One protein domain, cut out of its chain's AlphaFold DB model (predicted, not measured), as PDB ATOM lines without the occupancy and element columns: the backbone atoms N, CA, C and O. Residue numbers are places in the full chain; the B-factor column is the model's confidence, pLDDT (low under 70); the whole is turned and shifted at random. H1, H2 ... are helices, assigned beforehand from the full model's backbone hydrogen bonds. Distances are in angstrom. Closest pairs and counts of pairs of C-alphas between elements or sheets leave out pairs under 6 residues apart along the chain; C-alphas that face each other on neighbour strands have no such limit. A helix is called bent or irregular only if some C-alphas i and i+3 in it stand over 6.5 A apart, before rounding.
ATOM      1  N   GLU A 148     -42.297   6.828 -30.966       84.19
ATOM      2  CA  GLU A 148     -41.817   7.385 -32.233       84.19
ATOM      3  C   GLU A 148     -40.368   7.900 -32.176       84.19
ATOM      4  O   GLU A 148     -39.853   8.406 -33.172       84.19
ATOM      5  N   LEU A 149     -39.673   7.809 -31.035       86.94
ATOM      6  CA  LEU A 149     -38.337   8.407 -30.885       86.94
ATOM      7  C   LEU A 149     -37.309   7.836 -31.869       86.94
ATOM      8  O   LEU A 149     -36.518   8.596 -32.423       86.94
ATOM      9  N   LEU A 150     -37.329   6.525 -32.118       86.25
ATOM     10  CA  LEU A 150     -36.393   5.894 -33.055       86.25
ATOM     11  C   LEU A 150     -36.708   6.270 -34.510       86.25
ATOM     12  O   LEU A 150     -35.791   6.612 -35.255       86.25
ATOM     13  N   ASN A 151     -37.998   6.335 -34.876       83.25
ATOM     14  CA  ASN A 151     -38.445   6.840 -36.183       83.25
ATOM     15  C   ASN A 151     -37.920   8.252 -36.449       83.25
ATOM     16  O   ASN A 151     -37.491   8.569 -37.556       83.25
ATOM     17  N   ARG A 152     -37.906   9.103 -35.420       83.81
ATOM     18  CA  ARG A 152     -37.386  10.470 -35.537       83.81
ATOM     19  C   ARG A 152     -35.884  10.499 -35.762       83.81
ATOM     20  O   ARG A 152     -35.438  11.288 -36.581       83.81
ATOM     21  N   VAL A 153     -35.112   9.654 -35.078       85.25
ATOM     22  CA  VAL A 153     -33.657   9.567 -35.299       85.25
ATOM     23  C   VAL A 153     -33.357   9.176 -36.747       85.25
ATOM     24  O   VAL A 153     -32.525   9.816 -37.389       85.25
ATOM     25  N   GLU A 154     -34.064   8.176 -37.275       83.00
ATOM     26  CA  GLU A 154     -33.936   7.733 -38.668       83.00
ATOM     27  C   GLU A 154     -34.333   8.831 -39.658       83.00
ATOM     28  O   GLU A 154     -33.575   9.157 -40.576       83.00
ATOM     29  N   ASN A 155     -35.495   9.452 -39.453       82.62
ATOM     30  CA  ASN A 155     -35.983  10.513 -40.326       82.62
ATOM     31  C   ASN A 155     -35.078  11.754 -40.294       82.62
ATOM     32  O   ASN A 155     -34.726  12.282 -41.346       82.62
ATOM     33  N   ASP A 156     -34.650  12.199 -39.110       86.25
ATOM     34  CA  ASP A 156     -33.727  13.326 -38.960       86.25
ATOM     35  C   ASP A 156     -32.380  13.028 -39.636       86.25
ATOM     36  O   ASP A 156     -31.807  13.914 -40.269       86.25
ATOM     37  N   GLY A 157     -31.883  11.787 -39.545       84.62
ATOM     38  CA  GLY A 157     -30.686  11.339 -40.260       84.62
ATOM     39  C   GLY A 157     -30.844  11.442 -41.779       84.62
ATOM     40  O   GLY A 157     -30.005  12.044 -42.451       84.62
ATOM     41  N   ARG A 158     -31.962  10.936 -42.314       81.38
ATOM     42  CA  ARG A 158     -32.295  11.004 -43.747       81.38
ATOM     43  C   ARG A 158     -32.420  12.443 -44.252       81.38
ATOM     44  O   ARG A 158     -31.821  12.779 -45.272       81.38
ATOM     45  N   VAL A 159     -33.174  13.287 -43.549       84.88
ATOM     46  CA  VAL A 159     -33.383  14.697 -43.921       84.88
ATOM     47  C   VAL A 159     -32.073  15.474 -43.838       84.88
ATOM     48  O   VAL A 159     -31.745  16.228 -44.751       84.88
ATOM     49  N   ARG A 160     -31.273  15.262 -42.786       88.81
ATOM     50  CA  ARG A 160     -29.961  15.907 -42.659       88.81
ATOM     51  C   ARG A 160     -29.042  15.534 -43.817       88.81
ATOM     52  O   ARG A 160     -28.401  16.421 -44.365       88.81
ATOM     53  N   ALA A 161     -29.004  14.266 -44.220       87.25
ATOM     54  CA  ALA A 161     -28.206  13.841 -45.366       87.25
ATOM     55  C   ALA A 161     -28.637  14.539 -46.666       87.25
ATOM     56  O   ALA A 161     -27.787  14.950 -47.449       87.25
ATOM     57  N   GLN A 162     -29.939  14.738 -46.881       82.56
ATOM     58  CA  GLN A 162     -30.439  15.492 -48.037       82.56
ATOM     59  C   GLN A 162     -30.029  16.969 -47.993       82.56
ATOM     60  O   GLN A 162     -29.598  17.505 -49.009       82.56
ATOM     61  N   LEU A 163     -30.106  17.616 -46.826       88.00
ATOM     62  CA  LEU A 163     -29.678  19.010 -46.661       88.00
ATOM     63  C   LEU A 163     -28.172  19.178 -46.902       88.00
ATOM     64  O   LEU A 163     -27.751  20.103 -47.591       88.00
ATOM     65  N   VAL A 164     -27.361  18.260 -46.372       90.81
ATOM     66  CA  VAL A 164     -25.896  18.290 -46.520       90.81
ATOM     67  C   VAL A 164     -25.455  17.893 -47.936       90.81
ATOM     68  O   VAL A 164     -24.330  18.189 -48.315       90.81
ATOM     69  N   ALA A 165     -26.333  17.311 -48.760       93.31
ATOM     70  CA  ALA A 165     -26.040  17.031 -50.165       93.31
ATOM     71  C   ALA A 165     -26.044  18.289 -51.057       93.31
ATOM     72  O   ALA A 165     -25.572  18.218 -52.189       93.31
ATOM     73  N   PHE A 166     -26.550  19.437 -50.582       92.38
ATOM     74  CA  PHE A 166     -26.670  20.666 -51.381       92.38
ATOM     75  C   PHE A 166     -25.371  21.130 -52.079       92.38
ATOM     76  O   PHE A 166     -25.461  21.516 -53.243       92.38
ATOM     77  N   PRO A 167     -24.168  21.041 -51.474       95.00
ATOM     78  CA  PRO A 167     -22.920  21.386 -52.156       95.00
ATOM     79  C   PRO A 167     -22.669  20.589 -53.444       95.00
ATOM     80  O   PRO A 167     -22.033  21.106 -54.354       95.00
ATOM     81  N   LEU A 168     -23.195  19.360 -53.563       96.44
ATOM     82  CA  LEU A 168     -23.130  18.598 -54.816       96.44
ATOM     83  C   LEU A 168     -23.978  19.250 -55.913       96.44
ATOM     84  O   LEU A 168     -23.558  19.315 -57.061       96.44
ATOM     85  N   PHE A 169     -25.165  19.749 -55.562       95.19
ATOM     86  CA  PHE A 169     -26.044  20.438 -56.506       95.19
ATOM     87  C   PHE A 169     -25.472  21.799 -56.906       95.19
ATOM     88  O   PHE A 169     -25.493  22.142 -58.083       95.19
ATOM     89  N   ASP A 170     -24.897  22.542 -55.958       95.19
ATOM     90  CA  ASP A 170     -24.185  23.790 -56.257       95.19
ATOM     91  C   ASP A 170     -22.993  23.553 -57.201       95.19
ATOM     92  O   ASP A 170     -22.821  24.281 -58.179       95.19
ATOM     93  N   ALA A 171     -22.215  22.488 -56.975       97.00
ATOM     94  CA  ALA A 171     -21.131  22.088 -57.872       97.00
ATOM     95  C   ALA A 171     -21.642  21.666 -59.260       97.00
ATOM     96  O   ALA A 171     -21.016  22.002 -60.263       97.00
ATOM     97  N   LEU A 172     -22.800  20.999 -59.341       97.00
ATOM     98  CA  LEU A 172     -23.443  20.668 -60.614       97.00
ATOM     99  C   LEU A 172     -23.833  21.913 -61.412       97.00
ATOM    100  O   LEU A 172     -23.560  21.967 -62.607       97.00
ATOM    101  N   PHE A 173     -24.416  22.926 -60.771       94.56
ATOM    102  CA  PHE A 173     -24.766  24.174 -61.458       94.56
ATOM    103  C   PHE A 173     -23.541  24.947 -61.969       94.56
ATOM    104  O   PHE A 173     -23.684  25.797 -62.840       94.56
ATOM    105  N   LYS A 174     -22.345  24.641 -61.455       94.06
ATOM    106  CA  LYS A 174     -21.063  25.243 -61.852       94.06
ATOM    107  C   LYS A 174     -20.219  24.318 -62.743       94.06
ATOM    108  O   LYS A 174     -19.065  24.632 -63.031       94.06
ATOM    109  N   ALA A 175     -20.759  23.176 -63.180       93.50
ATOM    110  CA  ALA A 175     -20.025  22.131 -63.901       93.50
ATOM    111  C   ALA A 175     -19.875  22.411 -65.415       93.50
ATOM    112  O   ALA A 175     -20.164  21.559 -66.261       93.50
ATOM    113  N   GLU A 176     -19.412  23.613 -65.767       92.62
ATOM    114  CA  GLU A 176     -19.263  24.059 -67.161       92.62
ATOM    115  C   GLU A 176     -18.022  23.469 -67.844       92.62
ATOM    116  O   GLU A 176     -18.049  23.160 -69.036       92.62
ATOM    117  N   THR A 177     -16.936  23.279 -67.092       95.19
ATOM    118  CA  THR A 177     -15.665  22.757 -67.610       95.19
ATOM    119  C   THR A 177     -15.500  21.262 -67.317       95.19
ATOM    120  O   THR A 177     -16.053  20.763 -66.332       95.19
ATOM    121  N   PRO A 178     -14.696  20.526 -68.110       94.12
ATOM    122  CA  PRO A 178     -14.369  19.129 -67.819       94.12
ATOM    123  C   PRO A 178     -13.765  18.930 -66.422       94.12
ATOM    124  O   PRO A 178     -14.100  17.966 -65.738       94.12
ATOM    125  N   ASP A 179     -12.935  19.867 -65.958       94.62
ATOM    126  CA  ASP A 179     -12.330  19.806 -64.624       94.62
ATOM    127  C   ASP A 179     -13.377  19.951 -63.515       94.62
ATOM    128  O   ASP A 179     -13.359  19.192 -62.545       94.62
ATOM    129  N   ALA A 180     -14.343  20.863 -63.674       95.31
ATOM    130  CA  ALA A 180     -15.449  21.016 -62.730       95.31
ATOM    131  C   ALA A 180     -16.356  19.774 -62.710       95.31
ATOM    132  O   ALA A 180     -16.790  19.330 -61.645       95.31
ATOM    133  N   GLN A 181     -16.595  19.164 -63.874       94.88
ATOM    134  CA  GLN A 181     -17.347  17.911 -63.994       94.88
ATOM    135  C   GLN A 181     -16.630  16.745 -63.303       94.88
ATOM    136  O   GLN A 181     -17.253  15.996 -62.550       94.88
ATOM    137  N   ASN A 182     -15.317  16.614 -63.501       93.81
ATOM    138  CA  ASN A 182     -14.503  15.608 -62.818       93.81
ATOM    139  C   ASN A 182     -14.473  15.841 -61.301       93.81
ATOM    140  O   ASN A 182     -14.597  14.887 -60.531       93.81
ATOM    141  N   GLY A 183     -14.395  17.104 -60.872       96.19
ATOM    142  CA  GLY A 183     -14.520  17.496 -59.469       96.19
ATOM    143  C   GLY A 183     -15.849  17.045 -58.860       96.19
ATOM    144  O   GLY A 183     -15.856  16.414 -57.805       96.19
ATOM    145  N   LEU A 184     -16.970  17.266 -59.553       97.38
ATOM    146  CA  LEU A 184     -18.292  16.816 -59.107       97.38
ATOM    147  C   LEU A 184     -18.381  15.290 -58.958       97.38
ATOM    148  O   LEU A 184     -18.945  14.790 -57.985       97.38
ATOM    149  N   ILE A 185     -17.828  14.541 -59.913       96.38
ATOM    150  CA  ILE A 185     -17.800  13.070 -59.893       96.38
ATOM    151  C   ILE A 185     -17.001  12.564 -58.682       96.38
ATOM    152  O   ILE A 185     -17.442  11.643 -57.985       96.38
ATOM    153  N   ALA A 186     -15.859  13.189 -58.389       96.12
ATOM    154  CA  ALA A 186     -15.063  12.884 -57.202       96.12
ATOM    155  C   ALA A 186     -15.830  13.210 -55.908       96.12
ATOM    156  O   ALA A 186     -15.932  12.350 -55.031       96.12
ATOM    157  N   MET A 187     -16.459  14.390 -55.825       97.44
ATOM    158  CA  MET A 187     -17.288  14.783 -54.678       97.44
ATOM    159  C   MET A 187     -18.451  13.809 -54.443       97.44
ATOM    160  O   MET A 187     -18.732  13.448 -53.303       97.44
ATOM    161  N   ALA A 188     -19.124  13.354 -55.504       97.56
ATOM    162  CA  ALA A 188     -20.218  12.389 -55.400       97.56
ATOM    163  C   ALA A 188     -19.736  11.007 -54.931       97.56
ATOM    164  O   ALA A 188     -20.437  10.332 -54.176       97.56
ATOM    165  N   THR A 189     -18.534  10.600 -55.345       96.44
ATOM    166  CA  THR A 189     -17.895   9.365 -54.873       96.44
ATOM    167  C   THR A 189     -17.585   9.470 -53.379       96.44
ATOM    168  O   THR A 189     -18.029   8.628 -52.600       96.44
ATOM    169  N   GLU A 190     -16.904  10.542 -52.963       96.00
ATOM    170  CA  GLU A 190     -16.564  10.800 -51.558       96.00
ATOM    171  C   GLU A 190     -17.811  10.917 -50.665       96.00
ATOM    172  O   GLU A 190     -17.855  10.416 -49.537       96.00
ATOM    173  N   TRP A 191     -18.867  11.539 -51.184       96.62
ATOM    174  CA  TRP A 191     -20.140  11.684 -50.492       96.62
ATOM    175  C   TRP A 191     -20.724  10.337 -50.053       96.62
ATOM    176  O   TRP A 191     -21.189  10.208 -48.913       96.62
ATOM    177  N   VAL A 192     -20.682   9.332 -50.933       95.44
ATOM    178  CA  VAL A 192     -21.201   7.988 -50.654       95.44
ATOM    179  C   VAL A 192     -20.231   7.180 -49.796       95.44
ATOM    180  O   VAL A 192     -20.678   6.480 -48.886       95.44
ATOM    181  N   THR A 193     -18.918   7.291 -50.019       94.69
ATOM    182  CA  THR A 193     -17.931   6.528 -49.237       94.69
ATOM    183  C   THR A 193     -17.875   6.948 -47.772       94.69
ATOM    184  O   THR A 193     -17.657   6.101 -46.906       94.69
ATOM    185  N   ASN A 194     -18.134   8.225 -47.485       94.94
ATOM    186  CA  ASN A 194     -18.176   8.783 -46.132       94.94
ATOM    187  C   ASN A 194     -19.546   8.634 -45.444       94.94
ATOM    188  O   ASN A 194     -19.842   9.352 -44.483       94.94
ATOM    189  N   ALA A 195     -20.425   7.767 -45.953       93.62
ATOM    190  CA  ALA A 195     -21.720   7.521 -45.337       93.62
ATOM    191  C   ALA A 195     -21.612   6.730 -44.023       93.62
ATOM    192  O   ALA A 195     -20.690   5.941 -43.797       93.62
ATOM    193  N   SER A 196     -22.615   6.909 -43.174       91.38
ATOM    194  CA  SER A 196     -22.919   6.036 -42.042       91.38
ATOM    195  C   SER A 196     -24.053   5.081 -42.402       91.38
ATOM    196  O   SER A 196     -24.774   5.295 -43.376       91.38
ATOM    197  N   LEU A 197     -24.267   4.046 -41.598       86.56
ATOM    198  CA  LEU A 197     -25.368   3.097 -41.811       86.56
ATOM    199  C   LEU A 197     -26.740   3.795 -41.797       86.56
ATOM    200  O   LEU A 197     -27.629   3.422 -42.559       86.56
ATOM    201  N   LEU A 198     -26.885   4.846 -40.984       85.88
ATOM    202  CA  LEU A 198     -28.096   5.657 -40.857       85.88
ATOM    203  C   LEU A 198     -28.486   6.374 -42.153       85.88
ATOM    204  O   LEU A 198     -29.672   6.495 -42.464       85.88
ATOM    205  N   ASP A 199     -27.505   6.907 -42.881       88.31
ATOM    206  CA  ASP A 199     -27.738   7.787 -44.025       88.31
ATOM    207  C   ASP A 199     -27.290   7.205 -45.367       88.31
ATOM    208  O   ASP A 199     -27.549   7.822 -46.399       88.31
ATOM    209  N   TYR A 200     -26.717   6.000 -45.397       90.12
ATOM    210  CA  TYR A 200     -26.187   5.375 -46.609       90.12
ATOM    211  C   TYR A 200     -27.181   5.354 -47.774       90.12
ATOM    212  O   TYR A 200     -26.909   5.888 -48.853       90.12
ATOM    213  N   ALA A 201     -28.393   4.851 -47.535       85.88
ATOM    214  CA  ALA A 201     -29.438   4.833 -48.553       85.88
ATOM    215  C   ALA A 201     -29.909   6.250 -48.946       85.88
ATOM    216  O   ALA A 201     -30.332   6.494 -50.076       85.88
ATOM    217  N   ALA A 202     -29.871   7.223 -48.033       87.50
ATOM    218  CA  ALA A 202     -30.175   8.612 -48.377       87.50
ATOM    219  C   ALA A 202     -29.083   9.218 -49.273       87.50
ATOM    220  O   ALA A 202     -29.419   9.872 -50.256       87.50
ATOM    221  N   ARG A 203     -27.804   8.943 -49.000       93.19
ATOM    222  CA  ARG A 203     -26.682   9.469 -49.786       93.19
ATOM    223  C   ARG A 203     -26.638   8.915 -51.204       93.19
ATOM    224  O   ARG A 203     -26.493   9.706 -52.132       93.19
ATOM    225  N   ILE A 204     -26.865   7.612 -51.387       92.19
ATOM    226  CA  ILE A 204     -26.988   7.004 -52.726       92.19
ATOM    227  C   ILE A 204     -28.163   7.632 -53.495       92.19
ATOM    228  O   ILE A 204     -28.014   7.997 -54.662       92.19
ATOM    229  N   ARG A 205     -29.316   7.851 -52.835       89.06
ATOM    230  CA  ARG A 205     -30.453   8.565 -53.452       89.06
ATOM    231  C   ARG A 205     -30.087   9.971 -53.885       89.06
ATOM    232  O   ARG A 205     -30.476  10.360 -54.979       89.06
ATOM    233  N   SER A 206     -29.347  10.716 -53.069       92.62
ATOM    234  CA  SER A 206     -28.911  12.063 -53.442       92.62
ATOM    235  C   SER A 206     -28.079  12.049 -54.725       92.62
ATOM    236  O   SER A 206     -28.292  12.911 -55.570       92.62
ATOM    237  N   VAL A 207     -27.208  11.050 -54.925       95.50
ATOM    238  CA  VAL A 207     -26.428  10.907 -56.170       95.50
ATOM    239  C   VAL A 207     -27.312  10.510 -57.356       95.50
ATOM    240  O   VAL A 207     -27.135  11.049 -58.447       95.50
ATOM    241  N   HIS A 208     -28.310   9.642 -57.165       92.38
ATOM    242  CA  HIS A 208     -29.305   9.378 -58.213       92.38
ATOM    243  C   HIS A 208     -30.080  10.639 -58.604       92.38
ATOM    244  O   HIS A 208     -30.226  10.909 -59.792       92.38
ATOM    245  N   CYS A 209     -30.539  11.425 -57.629       93.25
ATOM    246  CA  CYS A 209     -31.202  12.697 -57.899       93.25
ATOM    247  C   CYS A 209     -30.263  13.649 -58.646       93.25
ATOM    248  O   CYS A 209     -30.653  14.213 -59.660       93.25
ATOM    249  N   LEU A 210     -29.017  13.788 -58.192       95.69
ATOM    250  CA  LEU A 210     -28.001  14.617 -58.838       95.69
ATOM    251  C   LEU A 210     -27.774  14.214 -60.305       95.69
ATOM    252  O   LEU A 210     -27.661  15.081 -61.165       95.69
ATOM    253  N   ALA A 211     -27.767  12.912 -60.603       95.38
ATOM    254  CA  ALA A 211     -27.646  12.393 -61.962       95.38
ATOM    255  C   ALA A 211     -28.838  12.779 -62.857       95.38
ATOM    256  O   ALA A 211     -28.634  13.155 -64.013       95.38
ATOM    257  N   GLU A 212     -30.066  12.730 -62.334       94.56
ATOM    258  CA  GLU A 212     -31.259  13.183 -63.067       94.56
ATOM    259  C   GLU A 212     -31.225  14.698 -63.307       94.56
ATOM    260  O   GLU A 212     -31.502  15.162 -64.411       94.56
ATOM    261  N   TRP A 213     -30.798  15.482 -62.315       95.75
ATOM    262  CA  TRP A 213     -30.598  16.923 -62.484       95.75
ATOM    263  C   TRP A 213     -29.525  17.236 -63.530       95.75
ATOM    264  O   TRP A 213     -29.740  18.091 -64.387       95.75
ATOM    265  N   ALA A 214     -28.405  16.508 -63.527       96.69
ATOM    266  CA  ALA A 214     -27.355  16.669 -64.529       96.69
ATOM    267  C   ALA A 214     -27.883  16.406 -65.945       96.69
ATOM    268  O   ALA A 214     -27.573  17.154 -66.870       96.69
ATOM    269  N   LYS A 215     -28.742  15.394 -66.104       94.94
ATOM    270  CA  LYS A 215     -29.415  15.098 -67.373       94.94
ATOM    271  C   LYS A 215     -30.326  16.240 -67.818       94.94
ATOM    272  O   LYS A 215     -30.272  16.629 -68.980       94.94
ATOM    273  N   LEU A 216     -31.138  16.782 -66.907       95.44
ATOM    274  CA  LEU A 216     -32.048  17.897 -67.196       95.44
ATOM    275  C   LEU A 216     -31.307  19.179 -67.599       95.44
ATOM    276  O   LEU A 216     -31.795  19.921 -68.444       95.44
ATOM    277  N   LEU A 217     -30.119  19.413 -67.039       94.31
ATOM    278  CA  LEU A 217     -29.243  20.536 -67.391       94.31
ATOM    279  C   LEU A 217     -28.428  20.300 -68.678       94.31
ATOM    280  O   LEU A 217     -27.659  21.163 -69.085       94.31
ATOM    281  N   GLY A 218     -28.571  19.139 -69.327       93.88
ATOM    282  CA  GLY A 218     -27.857  18.796 -70.561       93.88
ATOM    283  C   GLY A 218     -26.482  18.147 -70.359       93.88
ATOM    284  O   GLY A 218     -25.858  17.727 -71.334       93.88
ATOM    285  N   HIS A 219     -26.023  17.956 -69.119       94.31
ATOM    286  CA  HIS A 219     -24.769  17.265 -68.789       94.31
ATOM    287  C   HIS A 219     -24.936  15.733 -68.845       94.31
ATOM    288  O   HIS A 219     -24.845  15.026 -67.838       94.31
ATOM    289  N   CYS A 220     -25.193  15.194 -70.040       92.50
ATOM    290  CA  CYS A 220     -25.508  13.774 -70.233       92.50
ATOM    291  C   CYS A 220     -24.364  12.830 -69.820       92.50
ATOM    292  O   CYS A 220     -24.624  11.788 -69.222       92.50
ATOM    293  N   SER A 221     -23.105  13.189 -70.096       92.25
ATOM    294  CA  SER A 221     -21.930  12.403 -69.684       92.25
ATOM    295  C   SER A 221     -21.820  12.306 -68.159       92.25
ATOM    296  O   SER A 221     -21.700  11.216 -67.607       92.25
ATOM    297  N   VAL A 222     -21.954  13.441 -67.472       95.56
ATOM    298  CA  VAL A 222     -21.936  13.534 -66.007       95.56
ATOM    299  C   VAL A 222     -23.076  12.725 -65.396       95.56
ATOM    300  O   VAL A 222     -22.857  11.971 -64.452       95.56
ATOM    301  N   SER A 223     -24.283  12.825 -65.960       95.38
ATOM    302  CA  SER A 223     -25.437  12.030 -65.530       95.38
ATOM    303  C   SER A 223     -25.150  10.525 -65.574       95.38
ATOM    304  O   SER A 223     -25.397   9.820 -64.592       95.38
ATOM    305  N   LEU A 224     -24.561  10.033 -66.672       92.88
ATOM    306  CA  LEU A 224     -24.167   8.628 -66.803       92.88
ATOM    307  C   LEU A 224     -23.138   8.230 -65.738       92.88
ATOM    308  O   LEU A 224     -23.312   7.194 -65.091       92.88
ATOM    309  N   HIS A 225     -22.129   9.074 -65.500       95.19
ATOM    310  CA  HIS A 225     -21.107   8.825 -64.483       95.19
ATOM    311  C   HIS A 225     -21.685   8.748 -63.068       95.19
ATOM    312  O   HIS A 225     -21.409   7.800 -62.330       95.19
ATOM    313  N   LEU A 226     -22.544   9.697 -62.699       96.25
ATOM    314  CA  LEU A 226     -23.195   9.736 -61.388       96.25
ATOM    315  C   LEU A 226     -24.143   8.548 -61.181       96.25
ATOM    316  O   LEU A 226     -24.170   7.950 -60.103       96.25
ATOM    317  N   HIS A 227     -24.886   8.151 -62.214       93.38
ATOM    318  CA  HIS A 227     -25.703   6.941 -62.165       93.38
ATOM    319  C   HIS A 227     -24.867   5.674 -61.985       93.38
ATOM    320  O   HIS A 227     -25.275   4.798 -61.219       93.38
ATOM    321  N   SER A 228     -23.719   5.569 -62.660       93.06
ATOM    322  CA  SER A 228     -22.813   4.436 -62.480       93.06
ATOM    323  C   SER A 228     -22.231   4.398 -61.066       93.06
ATOM    324  O   SER A 228     -22.238   3.333 -60.452       93.06
ATOM    325  N   ILE A 229     -21.820   5.545 -60.509       95.44
ATOM    326  CA  ILE A 229     -21.350   5.644 -59.116       95.44
ATOM    327  C   ILE A 229     -22.427   5.146 -58.152       95.44
ATOM    328  O   ILE A 229     -22.169   4.269 -57.329       95.44
ATOM    329  N   ALA A 230     -23.648   5.672 -58.263       93.69
ATOM    330  CA  ALA A 230     -24.736   5.301 -57.365       93.69
ATOM    331  C   ALA A 230     -25.042   3.792 -57.430       93.69
ATOM    332  O   ALA A 230     -25.115   3.137 -56.393       93.69
ATOM    333  N   ALA A 231     -25.104   3.222 -58.639       90.31
ATOM    334  CA  ALA A 231     -25.317   1.789 -58.845       90.31
ATOM    335  C   ALA A 231     -24.131   0.926 -58.368       90.31
ATOM    336  O   ALA A 231     -24.327  -0.191 -57.887       90.31
ATOM    337  N   HIS A 232     -22.895   1.426 -58.471       92.00
ATOM    338  CA  HIS A 232     -21.722   0.749 -57.919       92.00
ATOM    339  C   HIS A 232     -21.792   0.653 -56.397       92.00
ATOM    340  O   HIS A 232     -21.401  -0.369 -55.856       92.00
ATOM    341  N   TYR A 233     -22.279   1.665 -55.684       93.31
ATOM    342  CA  TYR A 233     -22.391   1.575 -54.224       93.31
ATOM    343  C   TYR A 233     -23.667   0.852 -53.764       93.31
ATOM    344  O   TYR A 233     -23.669   0.186 -52.726       93.31
ATOM    345  N   GLU A 234     -24.731   0.878 -54.566       90.25
ATOM    346  CA  GLU A 234     -25.967   0.126 -54.319       90.25
ATOM    347  C   GLU A 234     -25.726  -1.385 -54.149       90.25
ATOM    348  O   GLU A 234     -26.367  -2.012 -53.308       90.25
ATOM    349  N   GLN A 235     -24.748  -1.969 -54.853       88.25
ATOM    350  CA  GLN A 235     -24.436  -3.403 -54.745       88.25
ATOM    351  C   GLN A 235     -24.039  -3.854 -53.328       88.25
ATOM    352  O   GLN A 235     -24.207  -5.021 -52.983       88.25
ATOM    353  N   TYR A 236     -23.521  -2.941 -52.500       90.00
ATOM    354  CA  TYR A 236     -23.141  -3.231 -51.116       90.00
ATOM    355  C   TYR A 236     -24.342  -3.193 -50.156       90.00
ATOM    356  O   TYR A 236     -24.199  -3.590 -49.005       90.00
ATOM    357  N   LEU A 237     -25.524  -2.790 -50.650       85.25
ATOM    358  CA  LEU A 237     -26.864  -3.007 -50.085       85.25
ATOM    359  C   LEU A 237     -26.962  -4.257 -49.196       85.25
ATOM    360  O   LEU A 237     -27.075  -4.202 -47.969       85.25
ATOM    361  N   SER A 238     -26.907  -5.401 -49.873       81.31
ATOM    362  CA  SER A 238     -27.113  -6.726 -49.289       81.31
ATOM    363  C   SER A 238     -25.983  -7.148 -48.356       81.31
ATOM    364  O   SER A 238     -26.234  -7.784 -47.338       81.31
ATOM    365  N   VAL A 239     -24.745  -6.774 -48.678       83.38
ATOM    366  CA  VAL A 239     -23.559  -7.097 -47.878       83.38
ATOM    367  C   VAL A 239     -23.607  -6.399 -46.529       83.38
ATOM    368  O   VAL A 239     -23.401  -7.041 -45.500       83.38
ATOM    369  N   VAL A 240     -23.913  -5.100 -46.529       82.00
ATOM    370  CA  VAL A 240     -24.109  -4.345 -45.294       82.00
ATOM    371  C   VAL A 240     -25.233  -5.006 -44.502       82.00
ATOM    372  O   VAL A 240     -25.020  -5.360 -43.351       82.00
ATOM    373  N   GLU A 241     -26.388  -5.286 -45.112       78.69
ATOM    374  CA  GLU A 241     -27.500  -5.946 -44.417       78.69
ATOM    375  C   GLU A 241     -27.102  -7.294 -43.782       78.69
ATOM    376  O   GLU A 241     -27.394  -7.532 -42.609       78.69
ATOM    377  N   ALA A 242     -26.409  -8.161 -44.521       76.69
ATOM    378  CA  ALA A 242     -25.994  -9.479 -44.047       76.69
ATOM    379  C   ALA A 242     -25.004  -9.388 -42.878       76.69
ATOM    380  O   ALA A 242     -25.233 -10.002 -41.832       76.69
ATOM    381  N   SER A 243     -23.958  -8.564 -43.005       74.19
ATOM    382  CA  SER A 243     -22.977  -8.354 -41.932       74.19
ATOM    383  C   SER A 243     -23.621  -7.790 -40.662       74.19
ATOM    384  O   SER A 243     -23.204  -8.111 -39.548       74.19
ATOM    385  N   LEU A 244     -24.669  -6.974 -40.803       71.25
ATOM    386  CA  LEU A 244     -25.421  -6.458 -39.664       71.25
ATOM    387  C   LEU A 244     -26.239  -7.533 -38.949       71.25
ATOM    388  O   LEU A 244     -26.278  -7.537 -37.717       71.25
ATOM    389  N   ARG A 245     -26.880  -8.438 -39.697       73.62
ATOM    390  CA  ARG A 245     -27.625  -9.568 -39.119       73.62
ATOM    391  C   ARG A 245     -26.694 -10.501 -38.352       73.62
ATOM    392  O   ARG A 245     -26.968 -10.819 -37.200       73.62
ATOM    393  N   GLU A 246     -25.552 -10.845 -38.934       69.88
ATOM    394  CA  GLU A 246     -24.553 -11.690 -38.275       69.88
ATOM    395  C   GLU A 246     -24.038 -11.052 -36.975       69.88
ATOM    396  O   GLU A 246     -23.994 -11.694 -35.923       69.88
ATOM    397  N   ALA A 247     -23.726  -9.753 -36.999       64.25
ATOM    398  CA  ALA A 247     -23.269  -9.029 -35.815       64.25
ATOM    399  C   ALA A 247     -24.358  -8.850 -34.735       64.25
ATOM    400  O   ALA A 247     -24.029  -8.506 -33.591       64.25
ATOM    401  N   ARG A 248     -25.642  -9.025 -35.082       63.22
ATOM    402  CA  ARG A 248     -26.764  -9.078 -34.135       63.22
ATOM    403  C   ARG A 248     -26.811 -10.438 -33.450       63.22
ATOM    404  O   ARG A 248     -26.808 -10.478 -32.221       63.22
ATOM    405  N   ASP A 249     -26.801 -11.515 -34.228       61.72
ATOM    406  CA  ASP A 249     -26.970 -12.881 -33.720       61.72
ATOM    407  C   ASP A 249     -25.813 -13.286 -32.781       61.72
ATOM    408  O   ASP A 249     -26.025 -13.965 -31.781       61.72
ATOM    409  N   HIS A 250     -24.604 -12.758 -33.003       59.31
ATOM    410  CA  HIS A 250     -23.469 -12.933 -32.082       59.31
ATOM    411  C   HIS A 250     -23.583 -12.132 -30.770       59.31
ATOM    412  O   HIS A 250     -22.953 -12.488 -29.775       59.31
ATOM    413  N   ARG A 251     -24.337 -11.023 -30.748       55.41
ATOM    414  CA  ARG A 251     -24.479 -10.143 -29.568       55.41
ATOM    415  C   ARG A 251     -25.703 -10.454 -28.710       55.41
ATOM    416  O   ARG A 251     -25.757  -9.996 -27.570       55.41
ATOM    417  N   MET A 252     -26.663 -11.206 -29.235       47.34
ATOM    418  CA  MET A 252     -27.865 -11.649 -28.529       47.34
ATOM    419  C   MET A 252     -28.157 -13.099 -28.925       47.34
ATOM    420  O   MET A 252     -28.601 -13.319 -30.051       47.34
ATOM    421  N   PRO A 253     -27.967 -14.083 -28.021       43.75
ATOM    422  CA  PRO A 253     -28.539 -15.402 -28.227       43.75
ATOM    423  C   PRO A 253     -30.054 -15.227 -28.347       43.75
ATOM    424  O   PRO A 253     -30.700 -14.675 -27.455       43.75
ATOM    425  N   SER A 269     -37.659  -5.269 -59.657       33.25
ATOM    426  CA  SER A 269     -36.576  -4.591 -60.368       33.25
ATOM    427  C   SER A 269     -36.753  -3.076 -60.234       33.25
ATOM    428  O   SER A 269     -37.801  -2.549 -60.609       33.25
ATOM    429  N   GLY A 270     -35.727  -2.367 -59.758       53.06
ATOM    430  CA  GLY A 270     -35.663  -0.901 -59.785       53.06
ATOM    431  C   GLY A 270     -35.777  -0.201 -58.424       53.06
ATOM    432  O   GLY A 270     -35.636  -0.810 -57.368       53.06
ATOM    433  N   TYR A 271     -36.021   1.116 -58.478       48.44
ATOM    434  CA  TYR A 271     -35.994   2.081 -57.360       48.44
ATOM    435  C   TYR A 271     -36.821   1.667 -56.124       48.44
ATOM    436  O   TYR A 271     -36.483   2.035 -55.002       48.44
ATOM    437  N   SER A 272     -37.877   0.864 -56.293       45.28
ATOM    438  CA  SER A 272     -38.701   0.356 -55.186       45.28
ATOM    439  C   SER A 272     -37.972  -0.661 -54.298       45.28
ATOM    440  O   SER A 272     -38.120  -0.613 -53.077       45.28
ATOM    441  N   ALA A 273     -37.137  -1.533 -54.875       56.03
ATOM    442  CA  ALA A 273     -36.303  -2.464 -54.113       56.03
ATOM    443  C   ALA A 273     -35.221  -1.731 -53.313       56.03
ATOM    444  O   ALA A 273     -34.968  -2.075 -52.161       56.03
ATOM    445  N   PHE A 274     -34.657  -0.663 -53.884       59.53
ATOM    446  CA  PHE A 274     -33.714   0.213 -53.196       59.53
ATOM    447  C   PHE A 274     -34.337   0.868 -51.949       59.53
ATOM    448  O   PHE A 274     -33.729   0.874 -50.877       59.53
ATOM    449  N   LEU A 275     -35.559   1.408 -52.066       60.56
ATOM    450  CA  LEU A 275     -36.257   2.017 -50.927       60.56
ATOM    451  C   LEU A 275     -36.525   0.987 -49.824       60.56
ATOM    452  O   LEU A 275     -36.208   1.243 -48.664       60.56
ATOM    453  N   ALA A 276     -37.026  -0.190 -50.205       62.03
ATOM    454  CA  ALA A 276     -37.296  -1.277 -49.273       62.03
ATOM    455  C   ALA A 276     -36.023  -1.777 -48.567       62.03
ATOM    456  O   ALA A 276     -36.070  -2.106 -47.384       62.03
ATOM    457  N   LEU A 277     -34.883  -1.817 -49.263       59.44
ATOM    458  CA  LEU A 277     -33.603  -2.249 -48.702       59.44
ATOM    459  C   LEU A 277     -33.002  -1.201 -47.753       59.44
ATOM    460  O   LEU A 277     -32.506  -1.549 -46.683       59.44
ATOM    461  N   GLY A 278     -33.118   0.085 -48.089       62.03
ATOM    462  CA  GLY A 278     -32.712   1.177 -47.202       62.03
ATOM    463  C   GLY A 278     -33.446   1.159 -45.857       62.03
ATOM    464  O   GLY A 278     -32.814   1.344 -44.820       62.03
ATOM    465  N   ASP A 279     -34.748   0.866 -45.864       64.50
ATOM    466  CA  ASP A 279     -35.553   0.749 -44.639       64.50
ATOM    467  C   ASP A 279     -35.236  -0.548 -43.843       64.50
ATOM    468  O   ASP A 279     -35.440  -0.623 -42.626       64.50
ATOM    469  N   ARG A 280     -34.668  -1.580 -44.487       63.56
ATOM    470  CA  ARG A 280     -34.204  -2.810 -43.810       63.56
ATOM    471  C   ARG A 280     -32.895  -2.616 -43.048       63.56
ATOM    472  O   ARG A 280     -32.756  -3.169 -41.957       63.56
ATOM    473  N   LEU A 281     -31.965  -1.809 -43.564       62.62
ATOM    474  CA  LEU A 281     -30.678  -1.545 -42.901       62.62
ATOM    475  C   LEU A 281     -30.849  -0.932 -41.505       62.62
ATOM    476  O   LEU A 281     -30.155  -1.322 -40.565       62.62
ATOM    477  N   THR A 282     -31.805  -0.015 -41.341       62.22
ATOM    478  CA  THR A 282     -32.102   0.582 -40.030       62.22
ATOM    479  C   THR A 282     -32.824  -0.396 -39.105       62.22
ATOM    480  O   THR A 282     -32.573  -0.385 -37.901       62.22
ATOM    481  N   THR A 283     -33.642  -1.303 -39.650       68.12
ATOM    482  CA  THR A 283     -34.422  -2.284 -38.874       68.12
ATOM    483  C   THR A 283     -33.542  -3.177 -37.987       68.12
ATOM    484  O   THR A 283     -33.909  -3.454 -36.847       68.12
ATOM    485  N   ILE A 284     -32.363  -3.594 -38.455       68.56
ATOM    486  CA  ILE A 284     -31.514  -4.545 -37.713       68.56
ATOM    487  C   ILE A 284     -30.986  -3.938 -36.404       68.56
ATOM    488  O   ILE A 284     -31.066  -4.555 -35.344       68.56
ATOM    489  N   PHE A 285     -30.483  -2.702 -36.445       70.69
ATOM    490  CA  PHE A 285     -30.024  -1.997 -35.238       70.69
ATOM    491  C   PHE A 285     -31.153  -1.461 -34.374       70.69
ATOM    492  O   PHE A 285     -30.946  -1.105 -33.210       70.69
ATOM    493  N   ARG A 286     -32.336  -1.354 -34.963       78.62
ATOM    494  CA  ARG A 286     -33.513  -0.832 -34.303       78.62
ATOM    495  C   ARG A 286     -34.041  -1.810 -33.270       78.62
ATOM    496  O   ARG A 286     -34.390  -1.363 -32.187       78.62
ATOM    497  N   GLU A 287     -34.031  -3.114 -33.542       79.62
ATOM    498  CA  GLU A 287     -34.624  -4.131 -32.659       79.62
ATOM    499  C   GLU A 287     -34.179  -4.035 -31.180       79.62
ATOM    500  O   GLU A 287     -35.065  -3.946 -30.323       79.62
ATOM    501  N   PRO A 288     -32.874  -3.961 -30.825       84.50
ATOM    502  CA  PRO A 288     -32.453  -3.848 -29.424       84.50
ATOM    503  C   PRO A 288     -32.910  -2.546 -28.754       84.50
ATOM    504  O   PRO A 288     -33.344  -2.543 -27.599       84.50
ATOM    505  N   ALA A 289     -32.821  -1.426 -29.476       85.62
ATOM    506  CA  ALA A 289     -33.242  -0.125 -28.969       85.62
ATOM    507  C   ALA A 289     -34.768  -0.037 -28.845       85.62
ATOM    508  O   ALA A 289     -35.274   0.548 -27.890       85.62
ATOM    509  N   GLU A 290     -35.500  -0.641 -29.777       87.19
ATOM    510  CA  GLU A 290     -36.956  -0.681 -29.797       87.19
ATOM    511  C   GLU A 290     -37.489  -1.575 -28.681       87.19
ATOM    512  O   GLU A 290     -38.430  -1.191 -27.994       87.19
ATOM    513  N   HIS A 291     -36.850  -2.718 -28.427       88.75
ATOM    514  CA  HIS A 291     -37.153  -3.552 -27.269       88.75
ATOM    515  C   HIS A 291     -36.958  -2.777 -25.960       88.75
ATOM    516  O   HIS A 291     -37.893  -2.666 -25.169       88.75
ATOM    517  N   ALA A 292     -35.782  -2.172 -25.765       89.69
ATOM    518  CA  ALA A 292     -35.492  -1.368 -24.576       89.69
ATOM    519  C   ALA A 292     -36.479  -0.201 -24.405       89.69
ATOM    520  O   ALA A 292     -36.930   0.078 -23.294       89.69
ATOM    521  N   LEU A 293     -36.843   0.468 -25.502       91.62
ATOM    522  CA  LEU A 293     -37.816   1.555 -25.502       91.62
ATOM    523  C   LEU A 293     -39.217   1.059 -25.137       91.62
ATOM    524  O   LEU A 293     -39.856   1.658 -24.277       91.62
ATOM    525  N   ARG A 294     -39.692  -0.031 -25.750       90.44
ATOM    526  CA  ARG A 294     -41.015  -0.608 -25.469       90.44
ATOM    527  C   ARG A 294     -41.133  -1.042 -24.017       90.44
ATOM    528  O   ARG A 294     -42.128  -0.715 -23.377       90.44
ATOM    529  N   ASP A 295     -40.132  -1.733 -23.486       92.19
ATOM    530  CA  ASP A 295     -40.135  -2.154 -22.084       92.19
ATOM    531  C   ASP A 295     -40.135  -0.962 -21.138       92.19
ATOM    532  O   ASP A 295     -40.887  -0.945 -20.163       92.19
ATOM    533  N   TYR A 296     -39.367   0.078 -21.465       93.06
ATOM    534  CA  TYR A 296     -39.366   1.302 -20.682       93.06
ATOM    535  C   TYR A 296     -40.721   2.028 -20.722       93.06
ATOM    536  O   TYR A 296     -41.253   2.424 -19.686       93.06
ATOM    537  N   VAL A 297     -41.328   2.160 -21.902       90.50
ATOM    538  CA  VAL A 297     -42.642   2.799 -22.073       90.50
ATOM    539  C   VAL A 297     -43.742   2.024 -21.337       90.50
ATOM    540  O   VAL A 297     -44.622   2.647 -20.751       90.50
ATOM    541  N   LYS A 298     -43.679   0.685 -21.290       89.00
ATOM    542  CA  LYS A 298     -44.645  -0.145 -20.542       89.00
ATOM    543  C   LYS A 298     -44.635   0.136 -19.036       89.00
ATOM    544  O   LYS A 298     -45.684   0.045 -18.394       89.00
ATOM    545  N   ILE A 299     -43.466   0.436 -18.463       89.25
ATOM    546  CA  ILE A 299     -43.315   0.622 -17.011       89.25
ATOM    547  C   ILE A 299     -43.538   2.067 -16.560       89.25
ATOM    548  O   ILE A 299     -43.920   2.287 -15.409       89.25
ATOM    549  N   VAL A 300     -43.313   3.061 -17.424       89.62
ATOM    550  CA  VAL A 300     -43.483   4.469 -17.045       89.62
ATOM    551  C   VAL A 300     -44.959   4.848 -17.038       89.62
ATOM    552  O   VAL A 300     -45.658   4.742 -18.042       89.62
ATOM    553  N   LYS A 301     -45.427   5.349 -15.893       88.62
ATOM    554  CA  LYS A 301     -46.782   5.872 -15.715       88.62
ATOM    555  C   LYS A 301     -46.730   7.184 -14.942       88.62
ATOM    556  O   LYS A 301     -46.080   7.259 -13.902       88.62
ATOM    557  N   PHE A 302     -47.448   8.190 -15.431       88.94
ATOM    558  CA  PHE A 302     -47.697   9.437 -14.710       88.94
ATOM    559  C   PHE A 302     -49.119   9.399 -14.151       88.94
ATOM    560  O   PHE A 302     -50.084   9.542 -14.901       88.94
ATOM    561  N   ASN A 303     -49.231   9.160 -12.843       88.75
ATOM    562  CA  ASN A 303     -50.501   9.128 -12.107       88.75
ATOM    563  C   ASN A 303     -50.511  10.091 -10.909       88.75
ATOM    564  O   ASN A 303     -51.522  10.207 -10.229       88.75
ATOM    565  N   ASP A 304     -49.377  10.725 -10.618       87.88
ATOM    566  CA  ASP A 304     -49.219  11.590  -9.457       87.88
ATOM    567  C   ASP A 304     -49.664  13.013  -9.799       87.88
ATOM    568  O   ASP A 304     -49.274  13.533 -10.842       87.88
ATOM    569  N   LEU A 305     -50.463  13.629  -8.926       90.19
ATOM    570  CA  LEU A 305     -50.899  15.023  -9.052       90.19
ATOM    571  C   LEU A 305     -49.890  16.009  -8.437       90.19
ATOM    572  O   LEU A 305     -50.015  17.217  -8.632       90.19
ATOM    573  N   ASN A 306     -48.898  15.521  -7.687       92.94
ATOM    574  CA  ASN A 306     -47.849  16.337  -7.092       92.94
ATOM    575  C   ASN A 306     -46.834  16.780  -8.158       92.94
ATOM    576  O   ASN A 306     -46.128  15.958  -8.755       92.94
ATOM    577  N   LEU A 307     -46.711  18.097  -8.345       92.56
ATOM    578  CA  LEU A 307     -45.845  18.701  -9.356       92.56
ATOM    579  C   LEU A 307     -44.373  18.289  -9.210       92.56
ATOM    580  O   LEU A 307     -43.707  18.003 -10.208       92.56
ATOM    581  N   TRP A 308     -43.850  18.212  -7.986       93.00
ATOM    582  CA  TRP A 308     -42.458  17.823  -7.753       93.00
ATOM    583  C   TRP A 308     -42.196  16.375  -8.179       93.00
ATOM    584  O   TRP A 308     -41.188  16.092  -8.837       93.00
ATOM    585  N   ASN A 309     -43.125  15.461  -7.876       92.94
ATOM    586  CA  ASN A 309     -43.031  14.068  -8.311       92.94
ATOM    587  C   ASN A 309     -43.096  13.957  -9.841       92.94
ATOM    588  O   ASN A 309     -42.313  13.200 -10.424       92.94
ATOM    589  N   ILE A 310     -43.946  14.752 -10.504       93.06
ATOM    590  CA  ILE A 310     -44.002  14.844 -11.973       93.06
ATOM    591  C   ILE A 310     -42.658  15.324 -12.539       93.06
ATOM    592  O   ILE A 310     -42.077  14.644 -13.388       93.06
ATOM    593  N   LYS A 311     -42.111  16.447 -12.048       93.56
ATOM    594  CA  LYS A 311     -40.825  16.998 -12.522       93.56
ATOM    595  C   LYS A 311     -39.685  15.987 -12.344       93.56
ATOM    596  O   LYS A 311     -38.934  15.707 -13.283       93.56
ATOM    597  N   LYS A 312     -39.582  15.366 -11.164       93.44
ATOM    598  CA  LYS A 312     -38.532  14.381 -10.848       93.44
ATOM    599  C   LYS A 312     -38.632  13.114 -11.702       93.44
ATOM    600  O   LYS A 312     -37.615  12.620 -12.195       93.44
ATOM    601  N   SER A 313     -39.839  12.577 -11.879       93.19
ATOM    602  CA  SER A 313     -40.064  11.385 -12.707       93.19
ATOM    603  C   SER A 313     -39.840  11.670 -14.195       93.19
ATOM    604  O   SER A 313     -39.193  10.858 -14.861       93.19
ATOM    605  N   SER A 314     -40.236  12.848 -14.689       92.69
ATOM    606  CA  SER A 314     -39.942  13.315 -16.051       92.69
ATOM    607  C   SER A 314     -38.436  13.379 -16.312       92.69
ATOM    608  O   SER A 314     -37.954  12.804 -17.288       92.69
ATOM    609  N   GLN A 315     -37.663  13.989 -15.406       94.25
ATOM    610  CA  GLN A 315     -36.207  14.098 -15.559       94.25
ATOM    611  C   GLN A 315     -35.525  12.722 -15.605       94.25
ATOM    612  O   GLN A 315     -34.628  12.474 -16.422       94.25
ATOM    613  N   LYS A 316     -35.962  11.796 -14.741       94.31
ATOM    614  CA  LYS A 316     -35.478  10.408 -14.746       94.31
ATOM    615  C   LYS A 316     -35.818   9.708 -16.065       94.31
ATOM    616  O   LYS A 316     -34.961   9.002 -16.601       94.31
ATOM    617  N   ALA A 317     -37.018   9.937 -16.599       95.12
ATOM    618  CA  ALA A 317     -37.450   9.366 -17.867       95.12
ATOM    619  C   ALA A 317     -36.645   9.881 -19.053       95.12
ATOM    620  O   ALA A 317     -36.076   9.077 -19.791       95.12
ATOM    621  N   HIS A 318     -36.480  11.197 -19.188       95.12
ATOM    622  CA  HIS A 318     -35.664  11.785 -20.255       95.12
ATOM    623  C   HIS A 318     -34.215  11.297 -20.209       95.12
ATOM    624  O   HIS A 318     -33.646  10.966 -21.246       95.12
ATOM    625  N   THR A 319     -33.635  11.161 -19.013       96.25
ATOM    626  CA  THR A 319     -32.273  10.625 -18.845       96.25
ATOM    627  C   THR A 319     -32.162   9.184 -19.349       96.25
ATOM    628  O   THR A 319     -31.157   8.809 -19.955       96.25
ATOM    629  N   HIS A 320     -33.181   8.357 -19.102       95.38
ATOM    630  CA  HIS A 320     -33.201   6.972 -19.564       95.38
ATOM    631  C   HIS A 320     -33.429   6.877 -21.079       95.38
ATOM    632  O   HIS A 320     -32.658   6.212 -21.772       95.38
ATOM    633  N   LEU A 321     -34.414   7.610 -21.606       95.88
ATOM    634  CA  LEU A 321     -34.700   7.693 -23.041       95.88
ATOM    635  C   LEU A 321     -33.483   8.186 -23.826       95.88
ATOM    636  O   LEU A 321     -33.141   7.607 -24.855       95.88
ATOM    637  N   TYR A 322     -32.766   9.187 -23.308       95.56
ATOM    638  CA  TYR A 322     -31.524   9.669 -23.907       95.56
ATOM    639  C   TYR A 322     -30.480   8.557 -24.037       95.56
ATOM    640  O   TYR A 322     -29.830   8.455 -25.074       95.56
ATOM    641  N   LYS A 323     -30.325   7.689 -23.028       95.62
ATOM    642  CA  LYS A 323     -29.388   6.556 -23.103       95.62
ATOM    643  C   LYS A 323     -29.784   5.566 -24.199       95.62
ATOM    644  O   LYS A 323     -28.902   5.105 -24.917       95.62
ATOM    645  N   ILE A 324     -31.076   5.260 -24.340       92.88
ATOM    646  CA  ILE A 324     -31.585   4.371 -25.398       92.88
ATOM    647  C   ILE A 324     -31.323   4.989 -26.777       92.88
ATOM    648  O   ILE A 324     -30.676   4.369 -27.619       92.88
ATOM    649  N   VAL A 325     -31.753   6.237 -26.979       92.69
ATOM    650  CA  VAL A 325     -31.586   6.974 -28.242       92.69
ATOM    651  C   VAL A 325     -30.111   7.146 -28.603       92.69
ATOM    652  O   VAL A 325     -29.737   6.975 -29.760       92.69
ATOM    653  N   ARG A 326     -29.252   7.445 -27.623       92.88
ATOM    654  CA  ARG A 326     -27.805   7.571 -27.831       92.88
ATOM    655  C   ARG A 326     -27.192   6.252 -28.282       92.88
ATOM    656  O   ARG A 326     -26.495   6.253 -29.285       92.88
ATOM    657  N   LYS A 327     -27.492   5.139 -27.603       89.75
ATOM    658  CA  LYS A 327     -27.011   3.809 -28.015       89.75
ATOM    659  C   LYS A 327     -27.453   3.460 -29.434       89.75
ATOM    660  O   LYS A 327     -26.644   2.961 -30.205       89.75
ATOM    661  N   PHE A 328     -28.709   3.751 -29.778       88.88
ATOM    662  CA  PHE A 328     -29.208   3.545 -31.135       88.88
ATOM    663  C   PHE A 328     -28.429   4.383 -32.149       88.88
ATOM    664  O   PHE A 328     -27.898   3.829 -33.104       88.88
ATOM    665  N   ARG A 329     -28.285   5.694 -31.904       90.38
ATOM    666  CA  ARG A 329     -27.531   6.616 -32.765       90.38
ATOM    667  C   ARG A 329     -26.082   6.176 -32.954       90.38
ATOM    668  O   ARG A 329     -25.580   6.241 -34.067       90.38
ATOM    669  N   ASP A 330     -25.423   5.743 -31.886       89.50
ATOM    670  CA  ASP A 330     -24.033   5.296 -31.938       89.50
ATOM    671  C   ASP A 330     -23.912   3.994 -32.763       89.50
ATOM    672  O   ASP A 330     -22.943   3.826 -33.496       89.50
ATOM    673  N   ALA A 331     -24.922   3.114 -32.725       85.56
ATOM    674  CA  ALA A 331     -24.959   1.885 -33.522       85.56
ATOM    675  C   ALA A 331     -25.199   2.139 -35.024       85.56
ATOM    676  O   ALA A 331     -24.512   1.562 -35.862       85.56
ATOM    677  N   VAL A 332     -26.133   3.031 -35.373       85.19
ATOM    678  CA  VAL A 332     -26.424   3.387 -36.780       85.19
ATOM    679  C   VAL A 332     -25.456   4.429 -37.354       85.19
ATOM    680  O   VAL A 332     -25.394   4.620 -38.563       85.19
ATOM    681  N   GLY A 333     -24.686   5.113 -36.507       88.44
ATOM    682  CA  GLY A 333     -23.702   6.124 -36.902       88.44
ATOM    683  C   GLY A 333     -22.356   5.559 -37.365       88.44
ATOM    684  O   GLY A 333     -21.472   6.330 -37.730       88.44
ATOM    685  N   VAL A 334     -22.182   4.235 -37.346       89.62
ATOM    686  CA  VAL A 334     -20.955   3.561 -37.796       89.62
ATOM    687  C   VAL A 334     -20.757   3.777 -39.308       89.62
ATOM    688  O   VAL A 334     -21.737   3.713 -40.056       89.62
ATOM    689  N   PRO A 335     -19.520   4.040 -39.782       92.88
ATOM    690  CA  PRO A 335     -19.232   4.233 -41.203       92.88
ATOM    691  C   PRO A 335     -19.460   2.959 -42.026       92.88
ATOM    692  O   PRO A 335     -19.224   1.848 -41.549       92.88
ATOM    693  N   VAL A 336     -19.867   3.121 -43.289       91.44
ATOM    694  CA  VAL A 336     -20.069   1.989 -44.217       91.44
ATOM    695  C   VAL A 336     -18.798   1.539 -44.942       91.44
ATOM    696  O   VAL A 336     -18.775   0.461 -45.532       91.44
ATOM    697  N   SER A 337     -17.732   2.339 -44.902       91.88
ATOM    698  CA  SER A 337     -16.498   2.065 -45.643       91.88
ATOM    699  C   SER A 337     -15.877   0.678 -45.401       91.88
ATOM    700  O   SER A 337     -15.410   0.098 -46.385       91.88
ATOM    701  N   PRO A 338     -15.919   0.073 -44.189       90.44
ATOM    702  CA  PRO A 338     -15.343  -1.257 -43.978       90.44
ATOM    703  C   PRO A 338     -16.059  -2.367 -44.761       90.44
ATOM    704  O   PRO A 338     -15.464  -3.400 -45.052       90.44
ATOM    705  N   TYR A 339     -17.329  -2.168 -45.130       89.31
ATOM    706  CA  TYR A 339     -18.114  -3.183 -45.840       89.31
ATOM    707  C   TYR A 339     -17.806  -3.230 -47.343       89.31
ATOM    708  O   TYR A 339     -18.160  -4.203 -48.003       89.31
ATOM    709  N   PHE A 340     -17.108  -2.234 -47.902       89.69
ATOM    710  CA  PHE A 340     -16.718  -2.238 -49.320       89.69
ATOM    711  C   PHE A 340     -15.593  -3.237 -49.645       89.69
ATOM    712  O   PHE A 340     -15.283  -3.457 -50.818       89.69
TER     713      PHE A 340
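Overview. This is residues 148 to 253 and 269 to 340 of the 521 residues of an uncharacterized protein of Heligmosomoides polygyrus (UniProt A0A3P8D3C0). Picture a long, loose body of helices with two ends: at one end H3, H4 and H5 form an up-and-down bundle, each running against the one before it, with H2 packed on H3 and H4, and at the other end H7b and H8 make a helical hairpin. The bent H7, the longest helix, joins the ends, its arm H7a touching H4; H1 also reaches from H8 to H4, H6 runs beside H7a, and H9 is near H6. The printed part has 178 residues with nine named helices, H1 to H9 in chain order, and no named strand; the class is all helix. It is loose, with a radius of gyration of the C-alphas of 20.5 A, and elongated, with spans of 68 by 39 by 26 A.

Along the chain. Begin at C-alpha 271, at (-35.994, 2.081, -57.360), where H7, residues 271 to 299, starts. By its hydrogen bonds it was assigned as one helix, but it is bent: C-alphas 285 and 288 are 6.6 A apart. Its arms are H7a, residues 271 to 285, 23.3 A long, and H7b, residues 288 to 299, 17.1 A. H8, residues 307 to 332, runs 36.9 A to C-alpha 332 at (-26.424, 3.387, -36.780), and H9 is residues 337 to 340. Go back to C-alpha 148 at (-41.817, 7.385, -32.233) for H1, residues 148 to 164, 24.0 A. Then come H2, residues 166 to 173, H3, residues 178 to 193, 22.7 A, H4, residues 200 to 216, 24.8 A, H5, residues 220 to 234, 21.0 A, and H6, residues 237 to 249, 19.1 A.

Arrangement. H7a and H7b stand at a steep tilt of 63 degrees. H7b and H8 form a hairpin at a shallow tilt of 13 degrees, closest at the C-alphas of Ala 289 and Phe 328, 5.9 A. H7a touches H6, with the C-alphas of Glu 241 and Leu 281 closest at 5.6 A. H7a touches the hub H4 with residues 274 to 278 alone, closest at the C-alphas of Ala 201 and Gly 278, 5.1 A. H4 and H5 form a hairpin at 15 degrees, a shallow tilt, with the C-alphas of Ala 211 and Ser 223 closest at 4.2 A. H3 touches H5, closest at the C-alphas of Ile 185 and Leu 226, 6.5 A, and H2 and H3 form a hairpin, closest at those of Ala 171 and Leu 184, 6.1 A. H1 touches H4 with residues 158 to 162 alone and H8 with residues 149 to 153 alone; the closest C-alphas are those of Arg 158 and Ala 202, 5.6 A, and of Leu 150 and Val 325, 6.9 A. H9 is close to H6 but not clearly touching, with the C-alphas of Val 240 and Tyr 339 closest at 6.1 A. In H1 to H6, H7b and H8 every O i to N i+4 pair is within hydrogen-bond range; in H7a it is 7 of 11, and H9 is too short for such a pair.

Size, cuts and confidence. The two C-alphas farthest apart, those of Pro 178 and Asn 306, are 69.4 A apart. Residues 254 to 268 are not printed, and C-alphas 253 and 269 are 34.8 A apart across this cut, in the link from H6 to H7. Of the links that are printed whole, none is long. The mean pLDDT of the printed part is 86.3; look for values under 70 at residues 246 to 253 and 269 to 284.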